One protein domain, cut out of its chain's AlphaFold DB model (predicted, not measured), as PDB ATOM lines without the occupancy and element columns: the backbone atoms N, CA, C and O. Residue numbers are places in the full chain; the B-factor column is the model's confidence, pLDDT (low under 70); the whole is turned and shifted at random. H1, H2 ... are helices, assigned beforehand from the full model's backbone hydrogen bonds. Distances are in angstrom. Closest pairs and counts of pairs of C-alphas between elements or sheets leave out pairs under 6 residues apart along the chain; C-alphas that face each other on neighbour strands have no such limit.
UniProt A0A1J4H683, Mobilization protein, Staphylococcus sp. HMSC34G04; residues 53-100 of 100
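This is residues 53 to 100 of the 100 residues of the protein "Mobilization protein" of Staphylococcus sp. HMSC34G04 (UniProt A0A1J4H683). A helical hairpin of H1 and H2 makes a small head at one end, and a long straight arm, H3, runs on from H2 and sticks out with residues 83 to 100. The printed part has 48 residues with three named helices, H1, H2 and H3 along the chain, and its class is all helix. It is extended, a rod spanning 52 by 20 by 6 A, with a radius of gyration of the C-alphas of 15.5 A.

H1, residues 53 to 66, begins with C-alpha 53 at (81.600, -16.458, 149.751) and is 19.9 A long from first to last C-alpha. H2, residues 71 to 78, measures 11.7 A. H3, residues 81 to 98, measures 25.4 A and ends with C-alpha 98 at (108.835, -25.476, 154.032).

H1 touches H2 with residues 60 to 64 alone; the closest C-alphas, of Leu 64 and Arg 72, are 5.5 A apart. This helical hairpin has a shallow tilt of 15 degrees, opposite ways. H1 and H3 are close but not clearly touching, with the closest C-alphas, of Val 53 and Pro 82, 7.3 A apart. H2 and H3 meet only through their link. Every O i to N i+4 pair is within hydrogen-bond range in H1 and H3; in H2 it is 1 of 4, beside 5 of 5 O i to N i+3 pairs.

The C-alphas farthest apart, of His 68 and Ile 100, are 51.8 A apart. The printed part has no cut, and both links are tight. Mean pLDDT of the printed part is 80.2; residues 67 to 69, 71 and 99 to 100 are under 70.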
ATOM      1  N   VAL A  53      81.694 -15.364 150.727       74.94
ATOM      2  CA  VAL A  53      81.600 -16.458 149.751       74.94
ATOM      3  C   VAL A  53      80.139 -16.777 149.448       74.94
ATOM      4  O   VAL A  53      79.781 -17.014 148.297       74.94
ATOM      5  N   HIS A  54      79.282 -16.722 150.471       75.12
ATOM      6  CA  HIS A  54      77.846 -16.928 150.320       75.12
ATOM      7  C   HIS A  54      77.213 -15.867 149.410       75.12
ATOM      8  O   HIS A  54      76.652 -16.213 148.371       75.12
ATOM      9  N   HIS A  55      77.404 -14.583 149.726       78.00
ATOM     10  CA  HIS A  55      76.917 -13.477 148.897       78.00
ATOM     11  C   HIS A  55      77.502 -13.480 147.480       78.00
ATOM     12  O   HIS A  55      76.805 -13.144 146.522       78.00
ATOM     13  N   PHE A  56      78.754 -13.908 147.312       80.69
ATOM     14  CA  PHE A  56      79.379 -14.039 145.998       80.69
ATOM     15  C   PHE A  56      78.688 -15.107 145.142       80.69
ATOM     16  O   PHE A  56      78.366 -14.861 143.976       80.69
ATOM     17  N   TYR A  57      78.393 -16.275 145.719       81.81
ATOM     18  CA  TYR A  57      77.655 -17.325 145.018       81.81
ATOM     19  C   TYR A  57      76.198 -16.947 144.753       81.81
ATOM     20  O   TYR A  57      75.684 -17.254 143.676       81.81
ATOM     21  N   GLU A  58      75.534 -16.265 145.686       83.50
ATOM     22  CA  GLU A  58      74.181 -15.746 145.469       83.50
ATOM     23  C   GLU A  58      74.139 -14.728 144.330       83.50
ATOM     24  O   GLU A  58      73.256 -14.809 143.476       83.50
ATOM     25  N   TRP A  59      75.116 -13.822 144.261       83.75
ATOM     26  CA  TRP A  59      75.237 -12.854 143.174       83.75
ATOM     27  C   TRP A  59      75.478 -13.539 141.826       83.75
ATOM     28  O   TRP A  59      74.768 -13.251 140.861       83.75
ATOM     29  N   ILE A  60      76.406 -14.503 141.762       83.81
ATOM     30  CA  ILE A  60      76.627 -15.317 140.556       83.81
ATOM     31  C   ILE A  60      75.328 -16.001 140.133       83.81
ATOM     32  O   ILE A  60      74.948 -15.939 138.965       83.81
ATOM     33  N   ASN A  61      74.624 -16.629 141.075       84.56
ATOM     34  CA  ASN A  61      73.380 -17.341 140.806       84.56
ATOM     35  C   ASN A  61      72.261 -16.393 140.352       84.56
ATOM     36  O   ASN A  61      71.483 -16.731 139.461       84.56
ATOM     37  N   HIS A  62      72.198 -15.189 140.920       82.94
ATOM     38  CA  HIS A  62      71.277 -14.149 140.484       82.94
ATOM     39  C   HIS A  62      71.567 -13.745 139.034       82.94
ATOM     40  O   HIS A  62      70.667 -13.791 138.201       82.94
ATOM     41  N   ILE A  63      72.826 -13.463 138.683       80.81
ATOM     42  CA  ILE A  63      73.211 -13.173 137.291       80.81
ATOM     43  C   ILE A  63      72.904 -14.367 136.369       80.81
ATOM     44  O   ILE A  63      72.464 -14.177 135.233       80.81
ATOM     45  N   LEU A  64      73.083 -15.598 136.853       79.88
ATOM     46  CA  LEU A  64      72.807 -16.811 136.085       79.88
ATOM     47  C   LEU A  64      71.313 -16.980 135.770       79.88
ATOM     48  O   LEU A  64      70.959 -17.426 134.678       79.88
ATOM     49  N   LYS A  65      70.446 -16.615 136.720       80.00
ATOM     50  CA  LYS A  65      68.985 -16.666 136.576       80.00
ATOM     51  C   LYS A  65      68.437 -15.522 135.724       80.00
ATOM     52  O   LYS A  65      67.499 -15.743 134.967       80.00
ATOM     53  N   THR A  66      69.018 -14.331 135.829       79.38
ATOM     54  CA  THR A  66      68.522 -13.121 135.149       79.38
ATOM     55  C   THR A  66      69.146 -12.930 133.754       79.38
ATOM     56  O   THR A  66      68.631 -12.179 132.928       79.38
ATOM     57  N   GLY A  67      70.256 -13.613 133.454       66.56
ATOM     58  CA  GLY A  67      70.977 -13.495 132.187       66.56
ATOM     59  C   GLY A  67      70.424 -14.388 131.068       66.56
ATOM     60  O   GLY A  67      70.620 -15.601 131.078       66.56
ATOM     61  N   HIS A  68      69.835 -13.781 130.033       65.62
ATOM     62  CA  HIS A  68      69.389 -14.466 128.806       65.62
ATOM     63  C   HIS A  68      70.472 -14.598 127.705       65.62
ATOM     64  O   HIS A  68      70.172 -15.038 126.599       65.62
ATOM     65  N   SER A  69      71.731 -14.232 127.979       69.94
ATOM     66  CA  SER A  69      72.818 -14.142 126.981       69.94
ATOM     67  C   SER A  69      73.967 -15.132 127.235       69.94
ATOM     68  O   SER A  69      74.110 -15.670 128.334       69.94
ATOM     69  N   ALA A  70      74.841 -15.324 126.236       72.00
ATOM     70  CA  ALA A  70      76.072 -16.124 126.314       72.00
ATOM     71  C   ALA A  70      77.000 -15.710 127.477       72.00
ATOM     72  O   ALA A  70      77.741 -16.539 128.007       72.00
ATOM     73  N   TRP A  71      76.887 -14.458 127.936       68.56
ATOM     74  CA  TRP A  71      77.542 -13.919 129.135       68.56
ATOM     75  C   TRP A  71      77.310 -14.762 130.404       68.56
ATOM     76  O   TRP A  71      78.179 -14.839 131.270       68.56
ATOM     77  N   ARG A  72      76.173 -15.468 130.483       71.88
ATOM     78  CA  ARG A  72      75.844 -16.397 131.571       71.88
ATOM     79  C   ARG A  72      76.910 -17.475 131.767       71.88
ATOM     80  O   ARG A  72      77.269 -17.788 132.897       71.88
ATOM     81  N   TYR A  73      77.418 -18.036 130.674       75.44
ATOM     82  CA  TYR A  73      78.371 -19.144 130.729       75.44
ATOM     83  C   TYR A  73      79.778 -18.683 131.123       75.44
ATOM     84  O   TYR A  73      80.490 -19.422 131.796       75.44
ATOM     85  N   LEU A  74      80.156 -17.444 130.789       79.38
ATOM     86  CA  LEU A  74      81.435 -16.859 131.209       79.38
ATOM     87  C   LEU A  74      81.503 -16.657 132.730       79.38
ATOM     88  O   LEU A  74      82.551 -16.870 133.335       79.38
ATOM     89  N   ILE A  75      80.382 -16.322 133.371       80.31
ATOM     90  CA  ILE A  75      80.310 -16.126 134.827       80.31
ATOM     91  C   ILE A  75      80.441 -17.431 135.621       80.31
ATOM     92  O   ILE A  75      80.889 -17.407 136.764       80.31
ATOM     93  N   VAL A  76      80.162 -18.588 135.016       79.44
ATOM     94  CA  VAL A  76      80.398 -19.890 135.666       79.44
ATOM     95  C   VAL A  76      81.887 -20.105 135.955       79.44
ATOM     96  O   VAL A  76      82.230 -20.715 136.961       79.44
ATOM     97  N   ILE A  77      82.790 -19.539 135.148       83.38
ATOM     98  CA  ILE A  77      84.238 -19.605 135.402       83.38
ATOM     99  C   ILE A  77      84.593 -18.891 136.716       83.38
ATOM    100  O   ILE A  77      85.460 -19.355 137.454       83.38
ATOM    101  N   PHE A  78      83.874 -17.821 137.074       83.94
ATOM    102  CA  PHE A  78      84.069 -17.128 138.351       83.94
ATOM    103  C   PHE A  78      83.681 -17.977 139.568       83.94
ATOM    104  O   PHE A  78      84.180 -17.721 140.661       83.94
ATOM    105  N   TYR A  79      82.888 -19.041 139.395       81.50
ATOM    106  CA  TYR A  79      82.587 -19.998 140.465       81.50
ATOM    107  C   TYR A  79      83.849 -20.697 140.999       81.50
ATOM    108  O   TYR A  79      83.899 -21.085 142.162       81.50
ATOM    109  N   LEU A  80      84.894 -20.834 140.175       84.19
ATOM    110  CA  LEU A  80      86.166 -21.454 140.564       84.19
ATOM    111  C   LEU A  80      87.083 -20.523 141.370       84.19
ATOM    112  O   LEU A  80      88.011 -21.001 142.022       84.19
ATOM    113  N   VAL A  81      86.838 -19.210 141.356       85.00
ATOM    114  CA  VAL A  81      87.724 -18.203 141.967       85.00
ATOM    115  C   VAL A  81      87.958 -18.440 143.465       85.00
ATOM    116  O   VAL A  81      89.125 -18.438 143.867       85.00
ATOM    117  N   PRO A  82      86.935 -18.725 144.298       81.31
ATOM    118  CA  PRO A  82      87.153 -19.007 145.716       81.31
ATOM    119  C   PRO A  82      88.059 -20.225 145.937       81.31
ATOM    120  O   PRO A  82      88.936 -20.199 146.796       81.31
ATOM    121  N   TYR A  83      87.914 -21.273 145.123       82.62
ATOM    122  CA  TYR A  83      88.723 -22.490 145.229       82.62
ATOM    123  C   TYR A  83      90.187 -22.247 144.867       82.62
ATOM    124  O   TYR A  83      91.083 -22.738 145.555       82.62
ATOM    125  N   VAL A  84      90.441 -21.457 143.820       87.31
ATOM    126  CA  VAL A  84      91.805 -21.056 143.450       87.31
ATOM    127  C   VAL A  84      92.428 -20.213 144.562       87.31
ATOM    128  O   VAL A  84      93.582 -20.440 144.919       87.31
ATOM    129  N   PHE A  85      91.662 -19.296 145.157       85.38
ATOM    130  CA  PHE A  85      92.118 -18.483 146.282       85.38
ATOM    131  C   PHE A  85      92.502 -19.343 147.496       85.38
ATOM    132  O   PHE A  85      93.614 -19.209 148.004       85.38
ATOM    133  N   PHE A  86      91.652 -20.290 147.906       83.38
ATOM    134  CA  PHE A  86      91.984 -21.238 148.978       83.38
ATOM    135  C   PHE A  86      93.207 -22.098 148.640       83.38
ATOM    136  O   PHE A  86      94.069 -22.299 149.495       83.38
ATOM    137  N   GLY A  87      93.323 -22.561 147.394       87.00
ATOM    138  CA  GLY A  87      94.490 -23.304 146.922       87.00
ATOM    139  C   GLY A  87      95.783 -22.490 147.022       87.00
ATOM    140  O   GLY A  87      96.787 -22.997 147.523       87.00
ATOM    141  N   MET A  88      95.756 -21.213 146.624       88.75
ATOM    142  CA  MET A  88      96.898 -20.304 146.778       88.75
ATOM    143  C   MET A  88      97.237 -20.041 148.247       88.75
ATOM    144  O   MET A  88      98.414 -19.980 148.594       88.75
ATOM    145  N   LEU A  89      96.230 -19.913 149.110       86.25
ATOM    146  CA  LEU A  89      96.410 -19.664 150.539       86.25
ATOM    147  C   LEU A  89      97.071 -20.871 151.224       86.25
ATOM    148  O   LEU A  89      98.077 -20.722 151.917       86.25
ATOM    149  N   ILE A  90      96.584 -22.082 150.939       87.69
ATOM    150  CA  ILE A  90      97.196 -23.337 151.400       87.69
ATOM    151  C   ILE A  90      98.620 -23.473 150.849       87.69
ATOM    152  O   ILE A  90      99.537 -23.815 151.594       87.69
ATOM    153  N   TYR A  91      98.833 -23.165 149.567       89.38
ATOM    154  CA  TYR A  91     100.162 -23.186 148.955       89.38
ATOM    155  C   TYR A  91     101.126 -22.200 149.628       89.38
ATOM    156  O   TYR A  91     102.275 -22.552 149.891       89.38
ATOM    157  N   ALA A  92     100.669 -20.989 149.951       88.19
ATOM    158  CA  ALA A  92     101.465 -19.988 150.652       88.19
ATOM    159  C   ALA A  92     101.854 -20.458 152.062       88.19
ATOM    160  O   ALA A  92     103.019 -20.329 152.436       88.19
ATOM    161  N   ILE A  93     100.923 -21.068 152.806       87.56
ATOM    162  CA  ILE A  93     101.197 -21.646 154.131       87.56
ATOM    163  C   ILE A  93     102.197 -22.803 154.024       87.56
ATOM    164  O   ILE A  93     103.184 -22.825 154.754       87.56
ATOM    165  N   LEU A  94     101.993 -23.737 153.089       88.25
ATOM    166  CA  LEU A  94     102.913 -24.856 152.849       88.25
ATOM    167  C   LEU A  94     104.310 -24.370 152.463       88.25
ATOM    168  O   LEU A  94     105.311 -24.915 152.930       88.25
ATOM    169  N   ARG A  95     104.392 -23.338 151.622       88.50
ATOM    170  CA  ARG A  95     105.659 -22.725 151.226       88.50
ATOM    171  C   ARG A  95     106.344 -22.038 152.404       88.50
ATOM    172  O   ARG A  95     107.550 -22.197 152.545       88.50
ATOM    173  N   ALA A  96     105.601 -21.309 153.235       85.19
ATOM    174  CA  ALA A  96     106.134 -20.680 154.439       85.19
ATOM    175  C   ALA A  96     106.632 -21.729 155.442       85.19
ATOM    176  O   ALA A  96     107.726 -21.588 155.973       85.19
ATOM    177  N   TYR A  97     105.887 -22.821 155.623       80.94
ATOM    178  CA  TYR A  97     106.282 -23.931 156.487       80.94
ATOM    179  C   TYR A  97     107.526 -24.664 155.973       80.94
ATOM    180  O   TYR A  97     108.398 -25.004 156.755       80.94
ATOM    181  N   LYS A  98     107.645 -24.871 154.657       75.75
ATOM    182  CA  LYS A  98     108.835 -25.476 154.032       75.75
ATOM    183  C   LYS A  98     110.053 -24.537 154.007       75.75
ATOM    184  O   LYS A  98     111.161 -24.983 153.735       75.75
ATOM    185  N   SER A  99     109.831 -23.238 154.200       63.09
ATOM    186  CA  SER A  99     110.870 -22.205 154.266       63.09
ATOM    187  C   SER A  99     111.434 -22.010 155.680       63.09
ATOM    188  O   SER A  99     112.381 -21.237 155.832       63.09
ATOM    189  N   ILE A 100     110.831 -22.650 156.682       56.03
ATOM    190  CA  ILE A 100     111.297 -22.738 158.071       56.03
ATOM    191  C   ILE A 100     112.056 -24.054 158.228       56.03
ATOM    192  O   ILE A 100     113.104 -24.031 158.906       56.03
TER     193      ILE A 100